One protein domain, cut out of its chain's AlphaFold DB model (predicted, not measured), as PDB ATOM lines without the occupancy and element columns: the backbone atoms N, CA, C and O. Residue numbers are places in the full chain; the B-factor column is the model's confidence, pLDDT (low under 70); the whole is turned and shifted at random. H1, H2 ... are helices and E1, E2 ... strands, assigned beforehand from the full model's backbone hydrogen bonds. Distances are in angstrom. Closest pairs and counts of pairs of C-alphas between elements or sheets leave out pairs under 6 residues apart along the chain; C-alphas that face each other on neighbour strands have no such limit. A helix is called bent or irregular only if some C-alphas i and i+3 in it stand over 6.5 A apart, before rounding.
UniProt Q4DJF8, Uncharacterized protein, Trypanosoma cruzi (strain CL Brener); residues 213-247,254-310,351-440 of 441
ATOM      1  N   GLU A 213     142.952 168.676  80.912       64.73
ATOM      2  CA  GLU A 213     141.686 167.978  80.708       64.73
ATOM      3  C   GLU A 213     141.319 167.933  79.222       64.73
ATOM      4  O   GLU A 213     140.946 166.875  78.722       64.73
ATOM      5  N   ARG A 214     141.505 169.024  78.467       67.50
ATOM      6  CA  ARG A 214     141.323 168.996  77.005       67.50
ATOM      7  C   ARG A 214     142.304 168.063  76.324       67.50
ATOM      8  O   ARG A 214     141.883 167.260  75.494       67.50
ATOM      9  N   ASP A 215     143.580 168.133  76.679       70.95
ATOM     10  CA  ASP A 215     144.593 167.234  76.131       70.95
ATOM     11  C   ASP A 215     144.296 165.778  76.494       70.95
ATOM     12  O   ASP A 215     144.437 164.892  75.652       70.95
ATOM     13  N   ALA A 216     143.765 165.529  77.691       73.90
ATOM     14  CA  ALA A 216     143.264 164.227  78.087       73.90
ATOM     15  C   ALA A 216     142.031 163.818  77.266       73.90
ATOM     16  O   ALA A 216     141.973 162.681  76.811       73.90
ATOM     17  N   ILE A 217     141.058 164.689  77.009       79.35
ATOM     18  CA  ILE A 217     139.898 164.359  76.165       79.35
ATOM     19  C   ILE A 217     140.352 164.029  74.739       79.35
ATOM     20  O   ILE A 217     139.905 163.041  74.156       79.35
ATOM     21  N   VAL A 218     141.265 164.819  74.174       82.97
ATOM     22  CA  VAL A 218     141.794 164.600  72.822       82.97
ATOM     23  C   VAL A 218     142.579 163.293  72.774       82.97
ATOM     24  O   VAL A 218     142.327 162.471  71.896       82.97
ATOM     25  N   ALA A 219     143.462 163.043  73.740       85.59
ATOM     26  CA  ALA A 219     144.207 161.792  73.820       85.59
ATOM     27  C   ALA A 219     143.291 160.568  74.022       85.59
ATOM     28  O   ALA A 219     143.618 159.502  73.511       85.59
ATOM     29  N   GLU A 220     142.127 160.692  74.680       85.69
ATOM     30  CA  GLU A 220     141.115 159.614  74.727       85.69
ATOM     31  C   GLU A 220     140.558 159.324  73.336       85.69
ATOM     32  O   GLU A 220     140.421 158.169  72.946       85.69
ATOM     33  N   ARG A 221     140.218 160.373  72.580       87.56
ATOM     34  CA  ARG A 221     139.651 160.233  71.233       87.56
ATOM     35  C   ARG A 221     140.665 159.602  70.277       87.56
ATOM     36  O   ARG A 221     140.302 158.701  69.528       87.56
ATOM     37  N   VAL A 222     141.934 160.006  70.368       89.89
ATOM     38  CA  VAL A 222     143.039 159.385  69.622       89.89
ATOM     39  C   VAL A 222     143.253 157.933  70.061       89.89
ATOM     40  O   VAL A 222     143.395 157.059  69.212       89.89
ATOM     41  N   HIS A 223     143.217 157.645  71.366       89.74
ATOM     42  CA  HIS A 223     143.340 156.278  71.882       89.74
ATOM     43  C   HIS A 223     142.185 155.381  71.414       89.74
ATOM     44  O   HIS A 223     142.402 154.228  71.057       89.74
ATOM     45  N   ARG A 224     140.957 155.906  71.344       89.68
ATOM     46  CA  ARG A 224     139.805 155.177  70.802       89.68
ATOM     47  C   ARG A 224     140.004 154.821  69.332       89.68
ATOM     48  O   ARG A 224     139.831 153.659  68.977       89.68
ATOM     49  N   TRP A 225     140.429 155.787  68.514       92.77
ATOM     50  CA  TRP A 225     140.771 155.536  67.113       92.77
ATOM     51  C   TRP A 225     141.865 154.465  66.987       92.77
ATOM     52  O   TRP A 225     141.695 153.512  66.228       92.77
ATOM     53  N   LEU A 226     142.932 154.571  67.788       92.21
ATOM     54  CA  LEU A 226     144.031 153.604  67.842       92.21
ATOM     55  C   LEU A 226     143.519 152.192  68.169       92.21
ATOM     56  O   LEU A 226     143.891 151.224  67.506       92.21
ATOM     57  N   CYS A 227     142.634 152.068  69.158       89.54
ATOM     58  CA  CYS A 227     142.014 150.799  69.522       89.54
ATOM     59  C   CYS A 227     141.167 150.218  68.386       89.54
ATOM     60  O   CYS A 227     141.279 149.030  68.099       89.54
ATOM     61  N   GLU A 228     140.331 151.030  67.743       89.71
ATOM     62  CA  GLU A 228     139.409 150.590  66.689       89.71
ATOM     63  C   GLU A 228     140.128 150.195  65.393       89.71
ATOM     64  O   GLU A 228     139.769 149.189  64.789       89.71
ATOM     65  N   HIS A 229     141.157 150.944  64.992       91.35
ATOM     66  CA  HIS A 229     141.769 150.812  63.664       91.35
ATOM     67  C   HIS A 229     143.093 150.047  63.665       91.35
ATOM     68  O   HIS A 229     143.522 149.592  62.609       91.35
ATOM     69  N   ILE A 230     143.759 149.920  64.818       91.44
ATOM     70  CA  ILE A 230     145.105 149.333  64.892       91.44
ATOM     71  C   ILE A 230     145.158 148.203  65.917       91.44
ATOM     72  O   ILE A 230     145.590 147.106  65.581       91.44
ATOM     73  N   LEU A 231     144.709 148.420  67.157       90.39
ATOM     74  CA  LEU A 231     144.941 147.431  68.219       90.39
ATOM     75  C   LEU A 231     143.946 146.265  68.225       90.39
ATOM     76  O   LEU A 231     144.357 145.144  68.485       90.39
ATOM     77  N   ARG A 232     142.652 146.498  67.972       87.49
ATOM     78  CA  ARG A 232     141.627 145.434  67.944       87.49
ATOM     79  C   ARG A 232     141.618 144.580  66.672       87.49
ATOM     80  O   ARG A 232     141.319 143.396  66.799       87.49
ATOM     81  N   PRO A 233     141.927 145.112  65.472       88.89
ATOM     82  CA  PRO A 233     141.988 144.286  64.263       88.89
ATOM     83  C   PRO A 233     143.050 143.180  64.313       88.89
ATOM     84  O   PRO A 233     142.976 142.216  63.553       88.89
ATOM     85  N   HIS A 234     144.037 143.300  65.203       88.22
ATOM     86  CA  HIS A 234     145.119 142.340  65.357       88.22
ATOM     87  C   HIS A 234     145.082 141.702  66.747       88.22
ATOM     88  O   HIS A 234     144.945 142.385  67.756       88.22
ATOM     89  N   LEU A 235     145.267 140.380  66.812       87.18
ATOM     90  CA  LEU A 235     145.339 139.664  68.089       87.18
ATOM     91  C   LEU A 235     146.482 140.189  68.967       87.18
ATOM     92  O   LEU A 235     146.314 140.350  70.173       87.18
ATOM     93  N   VAL A 236     147.636 140.450  68.346       89.82
ATOM     94  CA  VAL A 236     148.836 140.968  69.000       89.82
ATOM     95  C   VAL A 236     149.382 142.141  68.202       89.82
ATOM     96  O   VAL A 236     149.621 142.012  67.001       89.82
ATOM     97  N   VAL A 237     149.656 143.251  68.884       92.29
ATOM     98  CA  VAL A 237     150.368 144.404  68.323       92.29
ATOM     99  C   VAL A 237     151.586 144.711  69.181       92.29
ATOM    100  O   VAL A 237     151.486 144.800  70.403       92.29
ATOM    101  N   VAL A 238     152.740 144.893  68.543       92.71
ATOM    102  CA  VAL A 238     153.970 145.334  69.205       92.71
ATOM    103  C   VAL A 238     154.368 146.686  68.642       92.71
ATOM    104  O   VAL A 238     154.617 146.809  67.443       92.71
ATOM    105  N   VAL A 239     154.447 147.697  69.503       92.78
ATOM    106  CA  VAL A 239     154.886 149.043  69.119       92.78
ATOM    107  C   VAL A 239     156.276 149.288  69.686       92.78
ATOM    108  O   VAL A 239     156.484 149.120  70.882       92.78
ATOM    109  N   TYR A 240     157.232 149.696  68.854       92.73
ATOM    110  CA  TYR A 240     158.593 150.042  69.285       92.73
ATOM    111  C   TYR A 240     158.927 151.496  68.940       92.73
ATOM    112  O   TYR A 240     158.385 152.059  67.985       92.73
ATOM    113  N   GLY A 241     159.782 152.144  69.728       88.78
ATOM    114  CA  GLY A 241     159.876 153.603  69.738       88.78
ATOM    115  C   GLY A 241     161.011 154.139  70.609       88.78
ATOM    116  O   GLY A 241     161.561 153.417  71.435       88.78
ATOM    117  N   ALA A 242     161.351 155.419  70.440       83.40
ATOM    118  CA  ALA A 242     162.349 156.075  71.281       83.40
ATOM    119  C   ALA A 242     161.772 156.326  72.680       83.40
ATOM    120  O   ALA A 242     160.653 156.841  72.824       83.40
ATOM    121  N   ASN A 243     162.541 155.986  73.711       77.88
ATOM    122  CA  ASN A 243     162.098 156.165  75.089       77.88
ATOM    123  C   ASN A 243     162.387 157.550  75.651       77.88
ATOM    124  O   ASN A 243     161.651 157.964  76.541       77.88
ATOM    125  N   ASN A 244     163.361 158.272  75.090       64.45
ATOM    126  CA  ASN A 244     163.762 159.591  75.573       64.45
ATOM    127  C   ASN A 244     162.550 160.517  75.714       64.45
ATOM    128  O   ASN A 244     161.802 160.752  74.756       64.45
ATOM    129  N   ASP A 245     162.369 161.025  76.930       51.78
ATOM    130  CA  ASP A 245     161.371 162.033  77.221       51.78
ATOM    131  C   ASP A 245     161.678 163.278  76.397       51.78
ATOM    132  O   ASP A 245     162.827 163.698  76.271       51.78
ATOM    133  N   ALA A 246     160.640 163.939  75.891       43.28
ATOM    134  CA  ALA A 246     160.756 165.226  75.201       43.28
ATOM    135  C   ALA A 246     161.384 166.351  76.068       43.28
ATOM    136  O   ALA A 246     161.473 167.494  75.625       43.28
ATOM    137  N   ARG A 247     161.804 166.048  77.306       37.31
ATOM    138  CA  ARG A 247     162.578 166.927  78.190       37.31
ATOM    139  C   ARG A 247     164.076 166.910  77.906       37.31
ATOM    140  O   ARG A 247     164.735 167.901  78.214       37.31
ATOM    141  N   GLY A 254     171.702 161.709  68.117       50.96
ATOM    142  CA  GLY A 254     170.939 160.813  67.228       50.96
ATOM    143  C   GLY A 254     171.534 159.404  67.060       50.96
ATOM    144  O   GLY A 254     170.815 158.461  66.735       50.96
ATOM    145  N   VAL A 255     172.822 159.231  67.373       50.66
ATOM    146  CA  VAL A 255     173.506 157.928  67.404       50.66
ATOM    147  C   VAL A 255     172.918 156.994  68.470       50.66
ATOM    148  O   VAL A 255     172.753 155.801  68.214       50.66
ATOM    149  N   GLN A 256     172.537 157.515  69.643       57.55
ATOM    150  CA  GLN A 256     171.942 156.695  70.706       57.55
ATOM    151  C   GLN A 256     170.531 156.223  70.339       57.55
ATOM    152  O   GLN A 256     170.201 155.062  70.578       57.55
ATOM    153  N   LYS A 257     169.738 157.074  69.672       62.21
ATOM    154  CA  LYS A 257     168.379 156.735  69.215       62.21
ATOM    155  C   LYS A 257     168.399 155.572  68.219       62.21
ATOM    156  O   LYS A 257     167.666 154.601  68.391       62.21
ATOM    157  N   ASN A 258     169.297 155.615  67.231       64.70
ATOM    158  CA  ASN A 258     169.431 154.540  66.237       64.70
ATOM    159  C   ASN A 258     169.862 153.208  66.863       64.70
ATOM    160  O   ASN A 258     169.321 152.158  66.512       64.70
ATOM    161  N   GLY A 259     170.799 153.247  67.817       77.54
ATOM    162  CA  GLY A 259     171.226 152.055  68.547       77.54
ATOM    163  C   GLY A 259     170.105 151.441  69.389       77.54
ATOM    164  O   GLY A 259     170.000 150.219  69.462       77.54
ATOM    165  N   GLU A 260     169.252 152.263  69.999       82.21
ATOM    166  CA  GLU A 260     168.105 151.789  70.776       82.21
ATOM    167  C   GLU A 260     167.065 151.097  69.884       82.21
ATOM    168  O   GLU A 260     166.663 149.971  70.179       82.21
ATOM    169  N   PHE A 261     166.694 151.708  68.753       83.40
ATOM    170  CA  PHE A 261     165.744 151.113  67.805       83.40
ATOM    171  C   PHE A 261     166.205 149.745  67.300       83.40
ATOM    172  O   PHE A 261     165.415 148.801  67.274       83.40
ATOM    173  N   ALA A 262     167.485 149.623  66.934       85.02
ATOM    174  CA  ALA A 262     168.054 148.361  66.471       85.02
ATOM    175  C   ALA A 262     167.992 147.278  67.560       85.02
ATOM    176  O   ALA A 262     167.616 146.144  67.273       85.02
ATOM    177  N   ARG A 263     168.282 147.630  68.822       86.93
ATOM    178  CA  ARG A 263     168.184 146.700  69.961       86.93
ATOM    179  C   ARG A 263     166.748 146.258  70.227       86.93
ATOM    180  O   ARG A 263     166.517 145.070  70.436       86.93
ATOM    181  N   GLN A 264     165.790 147.187  70.219       89.34
ATOM    182  CA  GLN A 264     164.373 146.859  70.413       89.34
ATOM    183  C   GLN A 264     163.872 145.940  69.294       89.34
ATOM    184  O   GLN A 264     163.211 144.938  69.561       89.34
ATOM    185  N   ARG A 265     164.230 146.245  68.044       88.93
ATOM    186  CA  ARG A 265     163.852 145.443  66.882       88.93
ATOM    187  C   ARG A 265     164.462 144.044  66.931       88.93
ATOM    188  O   ARG A 265     163.717 143.082  66.793       88.93
ATOM    189  N   ALA A 266     165.757 143.924  67.225       88.54
ATOM    190  CA  ALA A 266     166.414 142.631  67.409       88.54
ATOM    191  C   ALA A 266     165.756 141.819  68.538       88.54
ATOM    192  O   ALA A 266     165.460 140.642  68.362       88.54
ATOM    193  N   PHE A 267     165.421 142.450  69.669       88.44
ATOM    194  CA  PHE A 267     164.704 141.788  70.763       88.44
ATOM    195  C   PHE A 267     163.339 141.224  70.326       88.44
ATOM    196  O   PHE A 267     162.984 140.107  70.712       88.44
ATOM    197  N   ILE A 268     162.583 141.964  69.511       89.95
ATOM    198  CA  ILE A 268     161.292 141.510  68.974       89.95
ATOM    199  C   ILE A 268     161.500 140.383  67.953       89.95
ATOM    200  O   ILE A 268     160.866 139.331  68.049       89.95
ATOM    201  N   GLU A 269     162.397 140.578  66.990       88.86
ATOM    202  CA  GLU A 269     162.622 139.641  65.887       88.86
ATOM    203  C   GLU A 269     163.217 138.310  66.367       88.86
ATOM    204  O   GLU A 269     162.741 137.240  65.989       88.86
ATOM    205  N   GLU A 270     164.208 138.351  67.257       86.69
ATOM    206  CA  GLU A 270     164.917 137.153  67.705       86.69
ATOM    207  C   GLU A 270     164.124 136.330  68.722       86.69
ATOM    208  O   GLU A 270     164.160 135.097  68.668       86.69
ATOM    209  N   LYS A 271     163.433 136.992  69.664       86.32
ATOM    210  CA  LYS A 271     162.784 136.319  70.801       86.32
ATOM    211  C   LYS A 271     161.278 136.178  70.624       86.32
ATOM    212  O   LYS A 271     160.731 135.100  70.858       86.32
ATOM    213  N   TRP A 272     160.604 137.242  70.200       88.35
ATOM    214  CA  TRP A 272     159.144 137.285  70.178       88.35
ATOM    215  C   TRP A 272     158.534 136.672  68.930       88.35
ATOM    216  O   TRP A 272     157.584 135.901  69.051       88.35
ATOM    217  N   LEU A 273     159.087 136.939  67.743       86.94
ATOM    218  CA  LEU A 273     158.547 136.348  66.513       86.94
ATOM    219  C   LEU A 273     158.571 134.817  66.568       86.94
ATOM    220  O   LEU A 273     157.584 134.182  66.209       86.94
ATOM    221  N   LYS A 274     159.638 134.220  67.117       85.66
ATOM    222  CA  LYS A 274     159.705 132.770  67.359       85.66
ATOM    223  C   LYS A 274     158.626 132.309  68.342       85.66
ATOM    224  O   LYS A 274     157.922 131.337  68.071       85.66
ATOM    225  N   ALA A 275     158.459 133.016  69.463       84.50
ATOM    226  CA  ALA A 275     157.464 132.677  70.482       84.50
ATOM    227  C   ALA A 275     156.019 132.725  69.951       84.50
ATOM    228  O   ALA A 275     155.212 131.864  70.318       84.50
ATOM    229  N   PHE A 276     155.703 133.685  69.078       87.06
ATOM    230  CA  PHE A 276     154.400 133.794  68.417       87.06
ATOM    231  C   PHE A 276     154.218 132.769  67.297       87.06
ATOM    232  O   PHE A 276     153.148 132.168  67.195       87.06
ATOM    233  N   TYR A 277     155.267 132.494  66.516       84.66
ATOM    234  CA  TYR A 277     155.235 131.492  65.451       84.66
ATOM    235  C   TYR A 277     154.887 130.098  65.985       84.66
ATOM    236  O   TYR A 277     154.005 129.430  65.446       84.66
ATOM    237  N   HIS A 278     155.482 129.692  67.113       83.63
ATOM    238  CA  HIS A 278     155.137 128.430  67.783       83.63
ATOM    239  C   HIS A 278     153.661 128.337  68.200       83.63
ATOM    240  O   HIS A 278     153.132 127.237  68.338       83.63
ATOM    241  N   ARG A 279     152.988 129.479  68.370       82.90
ATOM    242  CA  ARG A 279     151.575 129.593  68.756       82.90
ATOM    243  C   ARG A 279     150.653 129.891  67.575       82.90
ATOM    244  O   ARG A 279     149.468 130.119  67.783       82.90
ATOM    245  N   ARG A 280     151.185 129.904  66.345       83.99
ATOM    246  CA  ARG A 280     150.463 130.281  65.116       83.99
ATOM    247  C   ARG A 280     149.823 131.675  65.193       83.99
ATOM    248  O   ARG A 280     148.798 131.925  64.569       83.99
ATOM    249  N   VAL A 281     150.435 132.585  65.950       84.57
ATOM    250  CA  VAL A 281     150.011 133.983  66.062       84.57
ATOM    251  C   VAL A 281     150.886 134.836  65.150       84.57
ATOM    252  O   VAL A 281     152.110 134.732  65.190       84.57
ATOM    253  N   VAL A 282     150.267 135.699  64.342       87.48
ATOM    254  CA  VAL A 282     150.979 136.678  63.510       87.48
ATOM    255  C   VAL A 282     150.909 138.042  64.205       87.48
ATOM    256  O   VAL A 282     149.843 138.660  64.203       87.48
ATOM    257  N   PRO A 283     151.998 138.514  64.839       90.69
ATOM    258  CA  PRO A 283     152.002 139.811  65.501       90.69
ATOM    259  C   PRO A 283     152.075 140.943  64.473       90.69
ATOM    260  O   PRO A 283     152.819 140.868  63.494       90.69
ATOM    261  N   HIS A 284     151.360 142.033  64.732       92.84
ATOM    262  CA  HIS A 284     151.509 143.266  63.974       92.84
ATOM    263  C   HIS A 284     152.574 144.151  64.632       92.84
ATOM    264  O   HIS A 284     152.356 144.714  65.704       92.84
ATOM    265  N   VAL A 285     153.754 144.238  64.020       92.62
ATOM    266  CA  VAL A 285     154.890 144.993  64.569       92.62
ATOM    267  C   VAL A 285     154.985 146.352  63.880       92.62
ATOM    268  O   VAL A 285     155.192 146.426  62.669       92.62
ATOM    269  N   LEU A 286     154.862 147.433  64.649       92.95
ATOM    270  CA  LEU A 286     154.858 148.808  64.150       92.95
ATOM    271  C   LEU A 286     155.921 149.659  64.845       92.95
ATOM    272  O   LEU A 286     156.072 149.621  66.064       92.95
ATOM    273  N   SER A 287     156.619 150.494  64.074       92.34
ATOM    274  CA  SER A 287     157.396 151.584  64.663       92.34
ATOM    275  C   SER A 287     156.461 152.715  65.085       92.34
ATOM    276  O   SER A 287     155.446 152.982  64.436       92.34
ATOM    277  N   PHE A 288     156.822 153.439  66.140       91.04
ATOM    278  CA  PHE A 288     156.087 154.629  66.558       91.04
ATOM    279  C   PHE A 288     156.059 155.699  65.452       91.04
ATOM    280  O   PHE A 288     155.056 156.384  65.280       91.04
ATOM    281  N   SER A 289     157.118 155.797  64.640       89.27
ATOM    282  CA  SER A 289     157.148 156.668  63.459       89.27
ATOM    283  C   SER A 289     156.099 156.264  62.421       89.27
ATOM    284  O   SER A 289     155.366 157.118  61.935       89.27
ATOM    285  N   ARG A 290     155.955 154.961  62.141       90.96
ATOM    286  CA  ARG A 290     154.914 154.463  61.234       90.96
ATOM    287  C   ARG A 290     153.517 154.711  61.798       90.96
ATOM    288  O   ARG A 290     152.604 155.061  61.059       90.96
ATOM    289  N   LEU A 291     153.357 154.578  63.112       91.98
ATOM    290  CA  LEU A 291     152.109 154.901  63.793       91.98
ATOM    291  C   LEU A 291     151.759 156.396  63.676       91.98
ATOM    292  O   LEU A 291     150.598 156.731  63.452       91.98
ATOM    293  N   LYS A 292     152.761 157.284  63.766       90.33
ATOM    294  CA  LYS A 292     152.614 158.731  63.527       90.33
ATOM    295  C   LYS A 292     152.094 159.012  62.120       90.33
ATOM    296  O   LYS A 292     151.158 159.790  61.983       90.33
ATOM    297  N   GLU A 293     152.662 158.372  61.101       90.08
ATOM    298  CA  GLU A 293     152.216 158.523  59.706       90.08
ATOM    299  C   GLU A 293     150.756 158.088  59.527       90.08
ATOM    300  O   GLU A 293     149.945 158.857  59.017       90.08
ATOM    301  N   LEU A 294     150.394 156.898  60.027       91.74
ATOM    302  CA  LEU A 294     149.016 156.395  59.970       91.74
ATOM    303  C   LEU A 294     148.032 157.337  60.672       91.74
ATOM    304  O   LEU A 294     146.932 157.568  60.175       91.74
ATOM    305  N   PHE A 295     148.434 157.894  61.815       90.04
ATOM    306  CA  PHE A 295     147.636 158.867  62.549       90.04
ATOM    307  C   PHE A 295     147.473 160.180  61.774       90.04
ATOM    308  O   PHE A 295     146.362 160.694  61.673       90.04
ATOM    309  N   GLN A 296     148.547 160.709  61.184       88.44
ATOM    310  CA  GLN A 296     148.480 161.910  60.347       88.44
ATOM    311  C   GLN A 296     147.551 161.704  59.145       88.44
ATOM    312  O   GLN A 296     146.730 162.574  58.855       88.44
ATOM    313  N   ASP A 297     147.624 160.547  58.487       89.05
ATOM    314  CA  ASP A 297     146.735 160.203  57.377       89.05
ATOM    315  C   ASP A 297     145.276 160.064  57.825       89.05
ATOM    316  O   ASP A 297     144.379 160.571  57.155       89.05
ATOM    317  N   ALA A 298     145.023 159.459  58.985       89.12
ATOM    318  CA  ALA A 298     143.679 159.360  59.550       89.12
ATOM    319  C   ALA A 298     143.083 160.731  59.899       89.12
ATOM    320  O   ALA A 298     141.902 160.981  59.649       89.12
ATOM    321  N   VAL A 299     143.894 161.655  60.425       87.82
ATOM    322  CA  VAL A 299     143.454 163.038  60.658       87.82
ATOM    323  C   VAL A 299     143.181 163.755  59.331       87.82
ATOM    324  O   VAL A 299     142.173 164.451  59.229       87.82
ATOM    325  N   ARG A 300     144.005 163.552  58.290       85.77
ATOM    326  CA  ARG A 300     143.746 164.093  56.937       85.77
ATOM    327  C   ARG A 300     142.434 163.572  56.344       85.77
ATOM    328  O   ARG A 300     141.735 164.335  55.688       85.77
ATOM    329  N   ARG A 301     142.087 162.306  56.597       85.32
ATOM    330  CA  ARG A 301     140.816 161.688  56.173       85.32
ATOM    331  C   ARG A 301     139.615 162.066  57.051       85.32
ATOM    332  O   ARG A 301     138.490 161.730  56.702       85.32
ATOM    333  N   GLY A 302     139.829 162.762  58.172       83.38
ATOM    334  CA  GLY A 302     138.763 163.147  59.103       83.38
ATOM    335  C   GLY A 302     138.243 162.005  59.986       83.38
ATOM    336  O   GLY A 302     137.174 162.129  60.578       83.38
ATOM    337  N   GLU A 303     138.986 160.901  60.111       84.93
ATOM    338  CA  GLU A 303     138.580 159.720  60.893       84.93
ATOM    339  C   GLU A 303     138.655 159.970  62.410       84.93
ATOM    340  O   GLU A 303     137.904 159.393  63.200       84.93
ATOM    341  N   VAL A 304     139.557 160.855  62.842       81.44
ATOM    342  CA  VAL A 304     139.803 161.133  64.261       81.44
ATOM    343  C   VAL A 304     138.902 162.267  64.741       81.44
ATOM    344  O   VAL A 304     139.216 163.451  64.605       81.44
ATOM    345  N   LYS A 305     137.779 161.909  65.372       77.84
ATOM    346  CA  LYS A 305     136.838 162.883  65.946       77.84
ATOM    347  C   LYS A 305     137.554 163.865  66.887       77.84
ATOM    348  O   LYS A 305     138.151 163.468  67.885       77.84
ATOM    349  N   GLY A 306     137.424 165.167  66.625       70.08
ATOM    350  CA  GLY A 306     137.908 166.242  67.502       70.08
ATOM    351  C   GLY A 306     139.353 166.702  67.288       70.08
ATOM    352  O   GLY A 306     139.761 167.639  67.975       70.08
ATOM    353  N   VAL A 307     140.098 166.107  66.355       74.62
ATOM    354  CA  VAL A 307     141.409 166.608  65.913       74.62
ATOM    355  C   VAL A 307     141.258 167.119  64.486       74.62
ATOM    356  O   VAL A 307     140.812 166.376  63.620       74.62
ATOM    357  N   ALA A 308     141.613 168.378  64.237       72.56
ATOM    358  CA  ALA A 308     141.611 168.945  62.890       72.56
ATOM    359  C   ALA A 308     142.959 169.587  62.561       72.56
ATOM    360  O   ALA A 308     143.676 170.064  63.444       72.56
ATOM    361  N   LEU A 309     143.289 169.606  61.273       73.85
ATOM    362  CA  LEU A 309     144.475 170.281  60.764       73.85
ATOM    363  C   LEU A 309     144.216 171.784  60.681       73.85
ATOM    364  O   LEU A 309     143.196 172.217  60.144       73.85
ATOM    365  N   LEU A 310     145.164 172.582  61.170       63.30
ATOM    366  CA  LEU A 310     145.261 173.992  60.810       63.30
ATOM    367  C   LEU A 310     145.677 174.053  59.344       63.30
ATOM    368  O   LEU A 310     146.863 173.970  59.033       63.30
ATOM    369  N   VAL A 351     138.417 169.917  68.959       63.17
ATOM    370  CA  VAL A 351     138.897 170.189  70.322       63.17
ATOM    371  C   VAL A 351     140.365 170.611  70.290       63.17
ATOM    372  O   VAL A 351     140.777 171.445  71.091       63.17
ATOM    373  N   LYS A 352     141.148 170.082  69.339       66.83
ATOM    374  CA  LYS A 352     142.545 170.470  69.125       66.83
ATOM    375  C   LYS A 352     142.835 170.665  67.643       66.83
ATOM    376  O   LYS A 352     142.499 169.828  66.806       66.83
ATOM    377  N   LEU A 353     143.457 171.800  67.353       66.05
ATOM    378  CA  LEU A 353     143.922 172.201  66.037       66.05
ATOM    379  C   LEU A 353     145.435 171.969  65.991       66.05
ATOM    380  O   LEU A 353     146.161 172.549  66.796       66.05
ATOM    381  N   LEU A 354     145.899 171.092  65.100       70.72
ATOM    382  CA  LEU A 354     147.320 170.771  64.937       70.72
ATOM    383  C   LEU A 354     147.840 171.363  63.629       70.72
ATOM    384  O   LEU A 354     147.227 171.185  62.576       70.72
ATOM    385  N   ALA A 355     148.978 172.048  63.687       71.15
ATOM    386  CA  ALA A 355     149.712 172.421  62.484       71.15
ATOM    387  C   ALA A 355     150.402 171.175  61.909       71.15
ATOM    388  O   ALA A 355     150.896 170.334  62.661       71.15
ATOM    389  N   LEU A 356     150.447 171.046  60.579       67.87
ATOM    390  CA  LEU A 356     151.175 169.941  59.939       67.87
ATOM    391  C   LEU A 356     152.664 169.948  60.316       67.87
ATOM    392  O   LEU A 356     153.238 168.881  60.506       67.87
ATOM    393  N   ASP A 357     153.239 171.141  60.474       72.95
ATOM    394  CA  ASP A 357     154.675 171.339  60.687       72.95
ATOM    395  C   ASP A 357     155.114 171.136  62.149       72.95
ATOM    396  O   ASP A 357     156.306 171.053  62.437       72.95
ATOM    397  N   ASP A 358     154.170 171.037  63.092       78.19
ATOM    398  CA  ASP A 358     154.484 170.868  64.515       78.19
ATOM    399  C   ASP A 358     154.684 169.388  64.875       78.19
ATOM    400  O   ASP A 358     153.842 168.742  65.509       78.19
ATOM    401  N   GLU A 359     155.818 168.825  64.449       79.95
ATOM    402  CA  GLU A 359     156.179 167.429  64.726       79.95
ATOM    403  C   GLU A 359     156.159 167.085  66.223       79.95
ATOM    404  O   GLU A 359     155.795 165.965  66.599       79.95
ATOM    405  N   ALA A 360     156.527 168.039  67.081       80.58
ATOM    406  CA  ALA A 360     156.569 167.846  68.524       80.58
ATOM    407  C   ALA A 360     155.160 167.682  69.110       80.58
ATOM    408  O   ALA A 360     154.943 166.800  69.950       80.58
ATOM    409  N   ALA A 361     154.183 168.465  68.639       79.45
ATOM    410  CA  ALA A 361     152.791 168.320  69.053       79.45
ATOM    411  C   ALA A 361     152.185 166.982  68.605       79.45
ATOM    412  O   ALA A 361     151.509 166.327  69.405       79.45
ATOM    413  N   TRP A 362     152.468 166.534  67.373       84.22
ATOM    414  CA  TRP A 362     152.048 165.213  66.881       84.22
ATOM    415  C   TRP A 362     152.609 164.086  67.742       84.22
ATOM    416  O   TRP A 362     151.864 163.211  68.189       84.22
ATOM    417  N   TYR A 363     153.919 164.128  67.996       84.96
ATOM    418  CA  TYR A 363     154.611 163.124  68.795       84.96
ATOM    419  C   TYR A 363     154.051 163.063  70.217       84.96
ATOM    420  O   TYR A 363     153.722 161.985  70.708       84.96
ATOM    421  N   THR A 364     153.889 164.222  70.858       84.03
ATOM    422  CA  THR A 364     153.398 164.324  72.236       84.03
ATOM    423  C   THR A 364     151.973 163.797  72.350       84.03
ATOM    424  O   THR A 364     151.706 162.956  73.203       84.03
ATOM    425  N   LEU A 365     151.068 164.216  71.457       85.79
ATOM    426  CA  LEU A 365     149.673 163.781  71.503       85.79
ATOM    427  C   LEU A 365     149.534 162.273  71.276       85.79
ATOM    428  O   LEU A 365     148.828 161.598  72.028       85.79
ATOM    429  N   LEU A 366     150.216 161.738  70.260       88.30
ATOM    430  CA  LEU A 366     150.178 160.308  69.971       88.30
ATOM    431  C   LEU A 366     150.803 159.502  71.113       88.30
ATOM    432  O   LEU A 366     150.255 158.472  71.498       88.30
ATOM    433  N   ARG A 367     151.902 159.981  71.707       87.72
ATOM    434  CA  ARG A 367     152.531 159.330  72.861       87.72
ATOM    435  C   ARG A 367     151.570 159.315  74.048       87.72
ATOM    436  O   ARG A 367     151.328 158.249  74.605       87.72
ATOM    437  N   SER A 368     150.936 160.440  74.374       84.63
ATOM    438  CA  SER A 368     149.908 160.502  75.423       84.63
ATOM    439  C   SER A 368     148.733 159.555  75.165       84.63
ATOM    440  O   SER A 368     148.177 159.015  76.116       84.63
ATOM    441  N   ALA A 369     148.358 159.318  73.904       87.62
ATOM    442  CA  ALA A 369     147.302 158.375  73.545       87.62
ATOM    443  C   ALA A 369     147.747 156.902  73.631       87.62
ATOM    444  O   ALA A 369     146.994 156.060  74.120       87.62
ATOM    445  N   VAL A 370     148.965 156.576  73.193       88.37
ATOM    446  CA  VAL A 370     149.520 155.210  73.233       88.37
ATOM    447  C   VAL A 370     149.780 154.761  74.672       88.37
ATOM    448  O   VAL A 370     149.407 153.652  75.044       88.37
ATOM    449  N   PHE A 371     150.350 155.635  75.504       85.75
ATOM    450  CA  PHE A 371     150.658 155.339  76.909       85.75
ATOM    451  C   PHE A 371     149.464 155.521  77.855       85.75
ATOM    452  O   PHE A 371     149.583 155.265  79.047       85.75
ATOM    453  N   ARG A 372     148.295 155.924  77.350       80.47
ATOM    454  CA  ARG A 372     147.148 156.337  78.170       80.47
ATOM    455  C   ARG A 372     146.665 155.295  79.182       80.47
ATOM    456  O   ARG A 372     146.203 155.651  80.260       80.47
ATOM    457  N   ARG A 373     146.721 154.016  78.802       76.12
ATOM    458  CA  ARG A 373     146.339 152.868  79.643       76.12
ATOM    459  C   ARG A 373     147.544 152.042  80.094       76.12
ATOM    460  O   ARG A 373     147.372 150.935  80.595       76.12
ATOM    461  N   CYS A 374     148.748 152.563  79.884       72.15
ATOM    462  CA  CYS A 374     149.984 151.978  80.377       72.15
ATOM    463  C   CYS A 374     150.329 152.612  81.727       72.15
ATOM    464  O   CYS A 374     149.964 153.756  81.997       72.15
ATOM    465  N   ASP A 375     151.051 151.884  82.575       66.72
ATOM    466  CA  ASP A 375     151.584 152.471  83.801       66.72
ATOM    467  C   ASP A 375     152.651 153.534  83.452       66.72
ATOM    468  O   ASP A 375     153.368 153.415  82.458       66.72
ATOM    469  N   ASN A 376     152.799 154.575  84.280       61.43
ATOM    470  CA  ASN A 376     153.706 155.708  84.007       61.43
ATOM    471  C   ASN A 376     155.196 155.323  83.875       61.43
ATOM    472  O   ASN A 376     156.009 156.152  83.483       61.43
ATOM    473  N   ARG A 377     155.564 154.091  84.243       67.93
ATOM    474  CA  ARG A 377     156.937 153.564  84.180       67.93
ATOM    475  C   ARG A 377     157.218 152.759  82.914       67.93
ATOM    476  O   ARG A 377     158.325 152.261  82.745       67.93
ATOM    477  N   VAL A 378     156.213 152.575  82.064       71.96
ATOM    478  CA  VAL A 378     156.341 151.709  80.901       71.96
ATOM    479  C   VAL A 378     157.154 152.418  79.819       71.96
ATOM    480  O   VAL A 378     156.930 153.586  79.511       71.96
ATOM    481  N   ALA A 379     158.082 151.676  79.227       83.73
ATOM    482  CA  ALA A 379     158.913 152.089  78.108       83.73
ATOM    483  C   ALA A 379     158.671 151.161  76.908       83.73
ATOM    484  O   ALA A 379     158.250 150.012  77.069       83.73
ATOM    485  N   PHE A 380     158.954 151.647  75.702       86.99
ATOM    486  CA  PHE A 380     158.995 150.823  74.502       86.99
ATOM    487  C   PHE A 380     160.061 149.715  74.616       86.99
ATOM    488  O   PHE A 380     161.112 149.940  75.225       86.99
ATOM    489  N   PRO A 381     159.848 148.552  73.971       90.81
ATOM    490  CA  PRO A 381     158.668 148.178  73.186       90.81
ATOM    491  C   PRO A 381     157.429 147.905  74.051       90.81
ATOM    492  O   PRO A 381     157.547 147.399  75.159       90.81
ATOM    493  N   LEU A 382     156.254 148.237  73.518       89.86
ATOM    494  CA  LEU A 382     154.940 147.998  74.116       89.86
ATOM    495  C   LEU A 382     154.265 146.797  73.459       89.86
ATOM    496  O   LEU A 382     154.235 146.704  72.231       89.86
ATOM    497  N   LEU A 383     153.664 145.934  74.274       89.25
ATOM    498  CA  LEU A 383     152.870 144.792  73.836       89.25
ATOM    499  C   LEU A 383     151.384 145.042  74.103       89.25
ATOM    500  O   LEU A 383     150.980 145.310  75.236       89.25
ATOM    501  N   PHE A 384     150.571 144.880  73.065       88.87
ATOM    502  CA  PHE A 384     149.116 144.890  73.139       88.87
ATOM    503  C   PHE A 384     148.568 143.537  72.698       88.87
ATOM    504  O   PHE A 384     149.018 142.982  71.695       88.87
ATOM    505  N   ILE A 385     147.588 143.015  73.433       85.46
ATOM    506  CA  ILE A 385     146.893 141.762  73.117       85.46
ATOM    507  C   ILE A 385     145.387 142.007  73.257       85.46
ATOM    508  O   ILE A 385     144.950 142.605  74.241       85.46
ATOM    509  N   HIS A 386     144.592 141.581  72.268       82.92
ATOM    510  CA  HIS A 386     143.135 141.823  72.208       82.92
ATOM    511  C   HIS A 386     142.742 143.310  72.307       82.92
ATOM    512  O   HIS A 386     141.675 143.662  72.808       82.92
ATOM    513  N   GLY A 387     143.615 144.211  71.854       83.01
ATOM    514  CA  GLY A 387     143.399 145.655  71.947       83.01
ATOM    515  C   GLY A 387     143.792 146.304  73.280       83.01
ATOM    516  O   GLY A 387     143.737 147.527  73.384       83.01
ATOM    517  N   ASP A 388     144.213 145.528  74.281       81.65
ATOM    518  CA  ASP A 388     144.596 146.042  75.595       81.65
ATOM    519  C   ASP A 388     146.112 146.013  75.810       81.65
ATOM    520  O   ASP A 388     146.803 145.105  75.349       81.65
ATOM    521  N   SER A 389     146.624 146.992  76.564       83.64
ATOM    522  CA  SER A 389     148.038 147.043  76.947       83.64
ATOM    523  C   SER A 389     148.370 145.924  77.933       83.64
ATOM    524  O   SER A 389     147.702 145.764  78.958       83.64
ATOM    525  N   VAL A 390     149.402 145.150  77.607       80.86
ATOM    526  CA  VAL A 390     149.953 144.087  78.455       80.86
ATOM    527  C   VAL A 390     151.142 144.604  79.257       80.86
ATOM    528  O   VAL A 390     151.313 144.216  80.409       80.86
ATOM    529  N   GLY A 391     151.929 145.505  78.670       78.91
ATOM    530  CA  GLY A 391     153.069 146.140  79.319       78.91
ATOM    531  C   GLY A 391     154.185 146.482  78.342       78.91
ATOM    532  O   GLY A 391     154.010 146.415  77.121       78.91
ATOM    533  N   GLY A 392     155.320 146.886  78.898       83.79
ATOM    534  CA  GLY A 392     156.516 147.249  78.156       83.79
ATOM    535  C   GLY A 392     157.557 146.143  78.168       83.79
ATOM    536  O   GLY A 392     157.254 144.955  78.282       83.79
ATOM    537  N   VAL A 393     158.819 146.552  78.075       83.55
ATOM    538  CA  VAL A 393     159.960 145.637  77.974       83.55
ATOM    539  C   VAL A 393     160.067 144.641  79.137       83.55
ATOM    540  O   VAL A 393     160.416 143.484  78.900       83.55
ATOM    541  N   GLU A 394     159.755 145.045  80.371       78.90
ATOM    542  CA  GLU A 394     159.879 144.175  81.550       78.90
ATOM    543  C   GLU A 394     158.777 143.116  81.586       78.90
ATOM    544  O   GLU A 394     159.062 141.922  81.710       78.90
ATOM    545  N   GLU A 395     157.524 143.519  81.366       80.74
ATOM    546  CA  GLU A 395     156.396 142.592  81.254       80.74
ATOM    547  C   GLU A 395     156.596 141.636  80.078       80.74
ATOM    548  O   GLU A 395     156.336 140.436  80.180       80.74
ATOM    549  N   MET A 396     157.136 142.149  78.971       84.77
ATOM    550  CA  MET A 396     157.493 141.323  77.835       84.77
ATOM    551  C   MET A 396     158.549 140.267  78.211       84.77
ATOM    552  O   MET A 396     158.399 139.083  77.895       84.77
ATOM    553  N   ARG A 397     159.623 140.646  78.912       84.97
ATOM    554  CA  ARG A 397     160.618 139.666  79.377       84.97
ATOM    555  C   ARG A 397     159.981 138.629  80.288       84.97
ATOM    556  O   ARG A 397     160.263 137.449  80.109       84.97
ATOM    557  N   TYR A 398     159.114 139.029  81.213       82.22
ATOM    558  CA  TYR A 398     158.425 138.082  82.082       82.22
ATOM    559  C   TYR A 398     157.604 137.055  81.289       82.22
ATOM    560  O   TYR A 398     157.757 135.852  81.502       82.22
ATOM    561  N   LEU A 399     156.787 137.505  80.332       83.37
ATOM    562  CA  LEU A 399     155.936 136.624  79.522       83.37
ATOM    563  C   LEU A 399     156.732 135.668  78.627       83.37
ATOM    564  O   LEU A 399     156.289 134.552  78.374       83.37
ATOM    565  N   LEU A 400     157.926 136.064  78.177       85.92
ATOM    566  CA  LEU A 400     158.821 135.150  77.463       85.92
ATOM    567  C   LEU A 400     159.312 133.995  78.349       85.92
ATOM    568  O   LEU A 400     159.473 132.881  77.850       85.92
ATOM    569  N   HIS A 401     159.551 134.246  79.640       83.98
ATOM    570  CA  HIS A 401     159.993 133.216  80.586       83.98
ATOM    571  C   HIS A 401     158.820 132.396  81.139       83.98
ATOM    572  O   HIS A 401     158.982 131.207  81.408       83.98
ATOM    573  N   ASN A 402     157.633 132.995  81.267       82.78
ATOM    574  CA  ASN A 402     156.431 132.335  81.764       82.78
ATOM    575  C   ASN A 402     155.457 132.003  80.620       82.78
ATOM    576  O   ASN A 402     154.549 132.773  80.297       82.78
ATOM    577  N   ARG A 403     155.640 130.816  80.025       82.80
ATOM    578  CA  ARG A 403     154.818 130.331  78.902       82.80
ATOM    579  C   ARG A 403     153.336 130.232  79.253       82.80
ATOM    580  O   ARG A 403     152.516 130.652  78.447       82.80
ATOM    581  N   GLU A 404     153.011 129.739  80.446       76.51
ATOM    582  CA  GLU A 404     151.627 129.588  80.908       76.51
ATOM    583  C   GLU A 404     150.927 130.944  81.021       76.51
ATOM    584  O   GLU A 404     149.782 131.091  80.602       76.51
ATOM    585  N   ALA A 405     151.629 131.963  81.529       76.31
ATOM    586  CA  ALA A 405     151.107 133.324  81.582       76.31
ATOM    587  C   ALA A 405     150.862 133.902  80.183       76.31
ATOM    588  O   ALA A 405     149.819 134.510  79.949       76.31
ATOM    589  N   LEU A 406     151.795 133.708  79.245       81.82
ATOM    590  CA  LEU A 406     151.619 134.160  77.865       81.82
ATOM    591  C   LEU A 406     150.423 133.469  77.196       81.82
ATOM    592  O   LEU A 406     149.612 134.138  76.558       81.82
ATOM    593  N   ASP A 407     150.285 132.156  77.379       79.69
ATOM    594  CA  ASP A 407     149.170 131.382  76.832       79.69
ATOM    595  C   ASP A 407     147.841 131.835  77.444       79.69
ATOM    596  O   ASP A 407     146.878 132.064  76.714       79.69
ATOM    597  N   ALA A 408     147.800 132.077  78.755       73.80
ATOM    598  CA  ALA A 408     146.620 132.601  79.435       73.80
ATOM    599  C   ALA A 408     146.197 133.986  78.911       73.80
ATOM    600  O   ALA A 408     145.006 134.239  78.738       73.80
ATOM    601  N   VAL A 409     147.154 134.878  78.630       75.29
ATOM    602  CA  VAL A 409     146.862 136.215  78.081       75.29
ATOM    603  C   VAL A 409     146.400 136.134  76.621       75.29
ATOM    604  O   VAL A 409     145.527 136.900  76.213       75.29
ATOM    605  N   LEU A 410     146.941 135.203  75.830       78.85
ATOM    606  CA  LEU A 410     146.539 135.007  74.435       78.85
ATOM    607  C   LEU A 410     145.158 134.347  74.308       78.85
ATOM    608  O   LEU A 410     144.371 134.746  73.447       78.85
ATOM    609  N   LEU A 411     144.847 133.366  75.160       69.60
ATOM    610  CA  LEU A 411     143.659 132.516  75.036       69.60
ATOM    611  C   LEU A 411     142.349 133.156  75.534       69.60
ATOM    612  O   LEU A 411     141.294 132.563  75.329       69.60
ATOM    613  N   HIS A 412     142.359 134.360  76.130       58.16
ATOM    614  CA  HIS A 412     141.136 134.961  76.689       58.16
ATOM    615  C   HIS A 412     140.923 136.456  76.370       58.16
ATOM    616  O   HIS A 412     141.549 137.315  76.991       58.16
ATOM    617  N   PRO A 413     139.934 136.791  75.515       53.43
ATOM    618  CA  PRO A 413     139.386 138.148  75.413       53.43
ATOM    619  C   PRO A 413     138.276 138.466  76.442       53.43
ATOM    620  O   PRO A 413     138.031 139.636  76.718       53.43
ATOM    621  N   ASN A 414     137.619 137.463  77.048       48.70
ATOM    622  CA  ASN A 414     136.339 137.668  77.759       48.70
ATOM    623  C   ASN A 414     136.344 137.450  79.286       48.70
ATOM    624  O   ASN A 414     135.303 137.634  79.913       48.70
ATOM    625  N   ASP A 415     137.469 137.097  79.916       52.21
ATOM    626  CA  ASP A 415     137.506 136.890  81.375       52.21
ATOM    627  C   ASP A 415     138.145 138.085  82.110       52.21
ATOM    628  O   ASP A 415     139.305 138.077  82.534       52.21
ATOM    629  N   VAL A 416     137.366 139.165  82.242       48.75
ATOM    630  CA  VAL A 416     137.761 140.398  82.956       48.75
ATOM    631  C   VAL A 416     138.150 140.102  84.413       48.75
ATOM    632  O   VAL A 416     139.025 140.770  84.976       48.75
ATOM    633  N   ALA A 417     137.540 139.084  85.027       48.92
ATOM    634  CA  ALA A 417     137.810 138.693  86.405       48.92
ATOM    635  C   ALA A 417     139.175 138.005  86.540       48.92
ATOM    636  O   ALA A 417     139.932 138.340  87.460       48.92
ATOM    637  N   PHE A 418     139.523 137.111  85.607       51.86
ATOM    638  CA  PHE A 418     140.851 136.498  85.570       51.86
ATOM    639  C   PHE A 418     141.933 137.534  85.263       51.86
ATOM    640  O   PHE A 418     142.915 137.615  85.997       51.86
ATOM    641  N   LYS A 419     141.721 138.415  84.274       54.93
ATOM    642  CA  LYS A 419     142.671 139.481  83.912       54.93
ATOM    643  C   LYS A 419     142.967 140.427  85.076       54.93
ATOM    644  O   LYS A 419     144.129 140.704  85.368       54.93
ATOM    645  N   LYS A 420     141.937 140.899  85.791       58.42
ATOM    646  CA  LYS A 420     142.117 141.808  86.935       58.42
ATOM    647  C   LYS A 420     142.816 141.113  88.110       58.42
ATOM    648  O   LYS A 420     143.690 141.720  88.725       58.42
ATOM    649  N   LYS A 421     142.495 139.840  88.391       62.12
ATOM    650  CA  LYS A 421     143.184 139.036  89.421       62.12
ATOM    651  C   LYS A 421     144.630 138.718  89.042       62.12
ATOM    652  O   LYS A 421     145.505 138.840  89.895       62.12
ATOM    653  N   PHE A 422     144.889 138.342  87.792       59.15
ATOM    654  CA  PHE A 422     146.224 138.026  87.294       59.15
ATOM    655  C   PHE A 422     147.120 139.267  87.308       59.15
ATOM    656  O   PHE A 422     148.167 139.237  87.943       59.15
ATOM    657  N   MET A 423     146.673 140.395  86.740       61.04
ATOM    658  CA  MET A 423     147.434 141.655  86.756       61.04
ATOM    659  C   MET A 423     147.631 142.204  88.177       61.04
ATOM    660  O   MET A 423     148.693 142.737  88.491       61.04
ATOM    661  N   SER A 424     146.643 142.042  89.068       63.35
ATOM    662  CA  SER A 424     146.785 142.390  90.488       63.35
ATOM    663  C   SER A 424     147.852 141.541  91.188       63.35
ATOM    664  O   SER A 424     148.676 142.096  91.915       63.35
ATOM    665  N   ARG A 425     147.878 140.221  90.945       65.18
ATOM    666  CA  ARG A 425     148.913 139.313  91.468       65.18
ATOM    667  C   ARG A 425     150.285 139.580  90.856       65.18
ATOM    668  O   ARG A 425     151.289 139.502  91.554       65.18
ATOM    669  N   PHE A 426     150.330 139.928  89.576       61.24
ATOM    670  CA  PHE A 426     151.569 140.248  88.883       61.24
ATOM    671  C   PHE A 426     152.214 141.514  89.467       61.24
ATOM    672  O   PHE A 426     153.360 141.474  89.919       61.24
ATOM    673  N   ARG A 427     151.442 142.599  89.615       63.60
ATOM    674  CA  ARG A 427     151.903 143.845  90.255       63.60
ATOM    675  C   ARG A 427     152.330 143.647  91.713       63.60
ATOM    676  O   ARG A 427     153.343 144.203  92.129       63.60
ATOM    677  N   SER A 428     151.610 142.826  92.484       62.44
ATOM    678  CA  SER A 428     152.007 142.527  93.867       62.44
ATOM    679  C   SER A 428     153.260 141.646  93.954       62.44
ATOM    680  O   SER A 428     154.045 141.793  94.888       62.44
ATOM    681  N   SER A 429     153.504 140.778  92.966       59.99
ATOM    682  CA  SER A 429     154.724 139.964  92.899       59.99
ATOM    683  C   SER A 429     155.971 140.772  92.515       59.99
ATOM    684  O   SER A 429     157.034 140.535  93.081       59.99
ATOM    685  N   HIS A 430     155.850 141.793  91.657       55.43
ATOM    686  CA  HIS A 430     156.940 142.750  91.420       55.43
ATOM    687  C   HIS A 430     157.241 143.619  92.648       55.43
ATOM    688  O   HIS A 430     158.404 143.885  92.933       55.43
ATOM    689  N   SER A 431     156.231 143.972  93.450       50.45
ATOM    690  CA  SER A 431     156.478 144.620  94.747       50.45
ATOM    691  C   SER A 431     157.243 143.714  95.724       50.45
ATOM    692  O   SER A 431     158.027 144.216  96.523       50.45
ATOM    693  N   ARG A 432     157.074 142.385  95.646       51.17
ATOM    694  CA  ARG A 432     157.846 141.431  96.462       51.17
ATOM    695  C   ARG A 432     159.307 141.305  96.033       51.17
ATOM    696  O   ARG A 432     160.151 141.126  96.902       51.17
ATOM    697  N   LEU A 433     159.597 141.408  94.735       43.73
ATOM    698  CA  LEU A 433     160.977 141.430  94.234       43.73
ATOM    699  C   LEU A 433     161.721 142.682  94.716       43.73
ATOM    700  O   LEU A 433     162.835 142.558  95.211       43.73
ATOM    701  N   HIS A 434     161.064 143.846  94.711       48.29
ATOM    702  CA  HIS A 434     161.647 145.060  95.288       48.29
ATOM    703  C   HIS A 434     161.827 144.988  96.810       48.29
ATOM    704  O   HIS A 434     162.852 145.438  97.297       48.29
ATOM    705  N   MET A 435     160.912 144.367  97.567       41.02
ATOM    706  CA  MET A 435     161.127 144.169  99.012       41.02
ATOM    707  C   MET A 435     162.333 143.267  99.310       41.02
ATOM    708  O   MET A 435     163.013 143.478 100.307       41.02
ATOM    709  N   ALA A 436     162.608 142.261  98.473       45.99
ATOM    710  CA  ALA A 436     163.782 141.406  98.649       45.99
ATOM    711  C   ALA A 436     165.095 142.151  98.346       45.99
ATOM    712  O   ALA A 436     166.082 141.935  99.043       45.99
ATOM    713  N   GLU A 437     165.094 143.049  97.356       49.23
ATOM    714  CA  GLU A 437     166.237 143.922  97.051       49.23
ATOM    715  C   GLU A 437     166.430 145.017  98.114       49.23
ATOM    716  O   GLU A 437     167.556 145.259  98.543       49.23
ATOM    717  N   GLU A 438     165.350 145.621  98.616       46.26
ATOM    718  CA  GLU A 438     165.391 146.649  99.669       46.26
ATOM    719  C   GLU A 438     165.808 146.097 101.042       46.26
ATOM    720  O   GLU A 438     166.334 146.849 101.854       46.26
ATOM    721  N   MET A 439     165.631 144.795 101.307       47.38
ATOM    722  CA  MET A 439     166.136 144.138 102.527       47.38
ATOM    723  C   MET A 439     167.589 143.640 102.415       47.38
ATOM    724  O   MET A 439     168.098 143.037 103.358       47.38
ATOM    725  N   SER A 440     168.244 143.840 101.266       48.25
ATOM    726  CA  SER A 440     169.632 143.415 101.021       48.25
ATOM    727  C   SER A 440     170.665 144.554 101.086       48.25
ATOM    728  O   SER A 440     171.834 144.337 100.767       48.25
TER     729      SER A 440
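Overview. This is residues 213 to 247, 254 to 310 and 351 to 440 of the 441 residues of an uncharacterized protein of Trypanosoma cruzi (strain CL Brener) (UniProt Q4DJF8). A small twisted sheet, E2 E1 E5 E6, is the middle of this model, with the long helix H2 running along one face and H5 on that face too. At one end of the long axis the crossed helices H1, H3 and H4 and the strand pair E3 E4 make a head; at the other, residues 427 to 440 stick out, mostly as part of H7. The printed part has 182 residues with seven named helices and six named strands, in the order H1 E1 H2 E2 H3 E3 E4 H4 E5 E6 H5 H6 H7; the class is mixed, helices and strands. The larger sheet is mixed, E3 E4 parallel. The whole is compact, with a radius of gyration of the C-alphas of 17.5 A, and spans 52 by 38 by 33 A.

Arrangement. Begin at E1, residues 236 to 240: E2, residues 284 to 287, is its parallel neighbour, with N 238 and O 284 within hydrogen-bond range at 2.9 A. On E1 also look for its antiparallel neighbour E5, residues 382 to 385, with N 237 and O 384 at 2.9 A. E5 and E6, residues 388 to 391, form a hairpin, with N 385 and O 388 at 2.9 A. H2, residues 254 to 277, is over E1 at a height over the sheet of 9.1 A and runs along the strands, 3 degrees from E1 on the local plane. With H5, residues 393 to 401, it makes two layers, helices on one face of a sheet. H2, with residues 271 to 275 alone, only just touches H5, with 3 pairs of C-alphas within 8 A, the closest those of Ala 275 and Leu 400, 7.5 A. H6, residues 403 to 411, touches H5 only at the corner, the closest C-alphas being Leu 399 and Leu 406, 5.2 A. H7, residues 416 to 438, is close to H6 but not clearly touching, with C-alphas Val 409 and Lys 419 closest at 7.9 A. H1, residues 213 to 231, and H3, residues 288 to 300, only graze the sheet. H4, residues 359 to 370, touches H1 with residues 365 to 370 alone, closest at the C-alphas of Ala 219 and Ala 369, 4.6 A, and their lines are only just about perpendicular at 71 degrees. H4 touches H3 at about perpendicular, 80 degrees, with the C-alphas of Lys 292 and Leu 366 closest at 7.1 A. E3, residues 307 to 309, and E4, residues 352 to 354, are parallel neighbours, with N 308 and O 352 at 3.1 A. Every O i to N i+4 pair is within hydrogen-bond range in H3, H4, H5, H6 and H7, but 14 of 15 in H1 and 18 of 20 in H2.

Along the chain. Find C-alpha 213 at (141.686, 167.978, 80.708); from there H1 runs 24.3 A. H2 begins at (170.939, 160.813, 67.228) and measures 33.3 A, with a kink of 26 degrees near residue 271. H1 and H2 are irregular, only just: C-alphas 228 and 231 are 6.6 A apart, 270 and 273 6.53 A. H7 measures 32.9 A and ends at C-alpha 438, (165.391, 146.649, 99.669).

Size, cuts and confidence. Look to Arg 301 and Ser 440 for the two C-alphas farthest apart, 56.4 A. Residues 248 to 253 and 311 to 350 are not printed, with gaps of 15.1 A and 12.1 A between the C-alphas across the cuts. Of the links that are printed whole, H4 to E5 is long, with 11 residues. The mean pLDDT of the printed part is 77.1; 49 residues are under 70, among them 411 to 440.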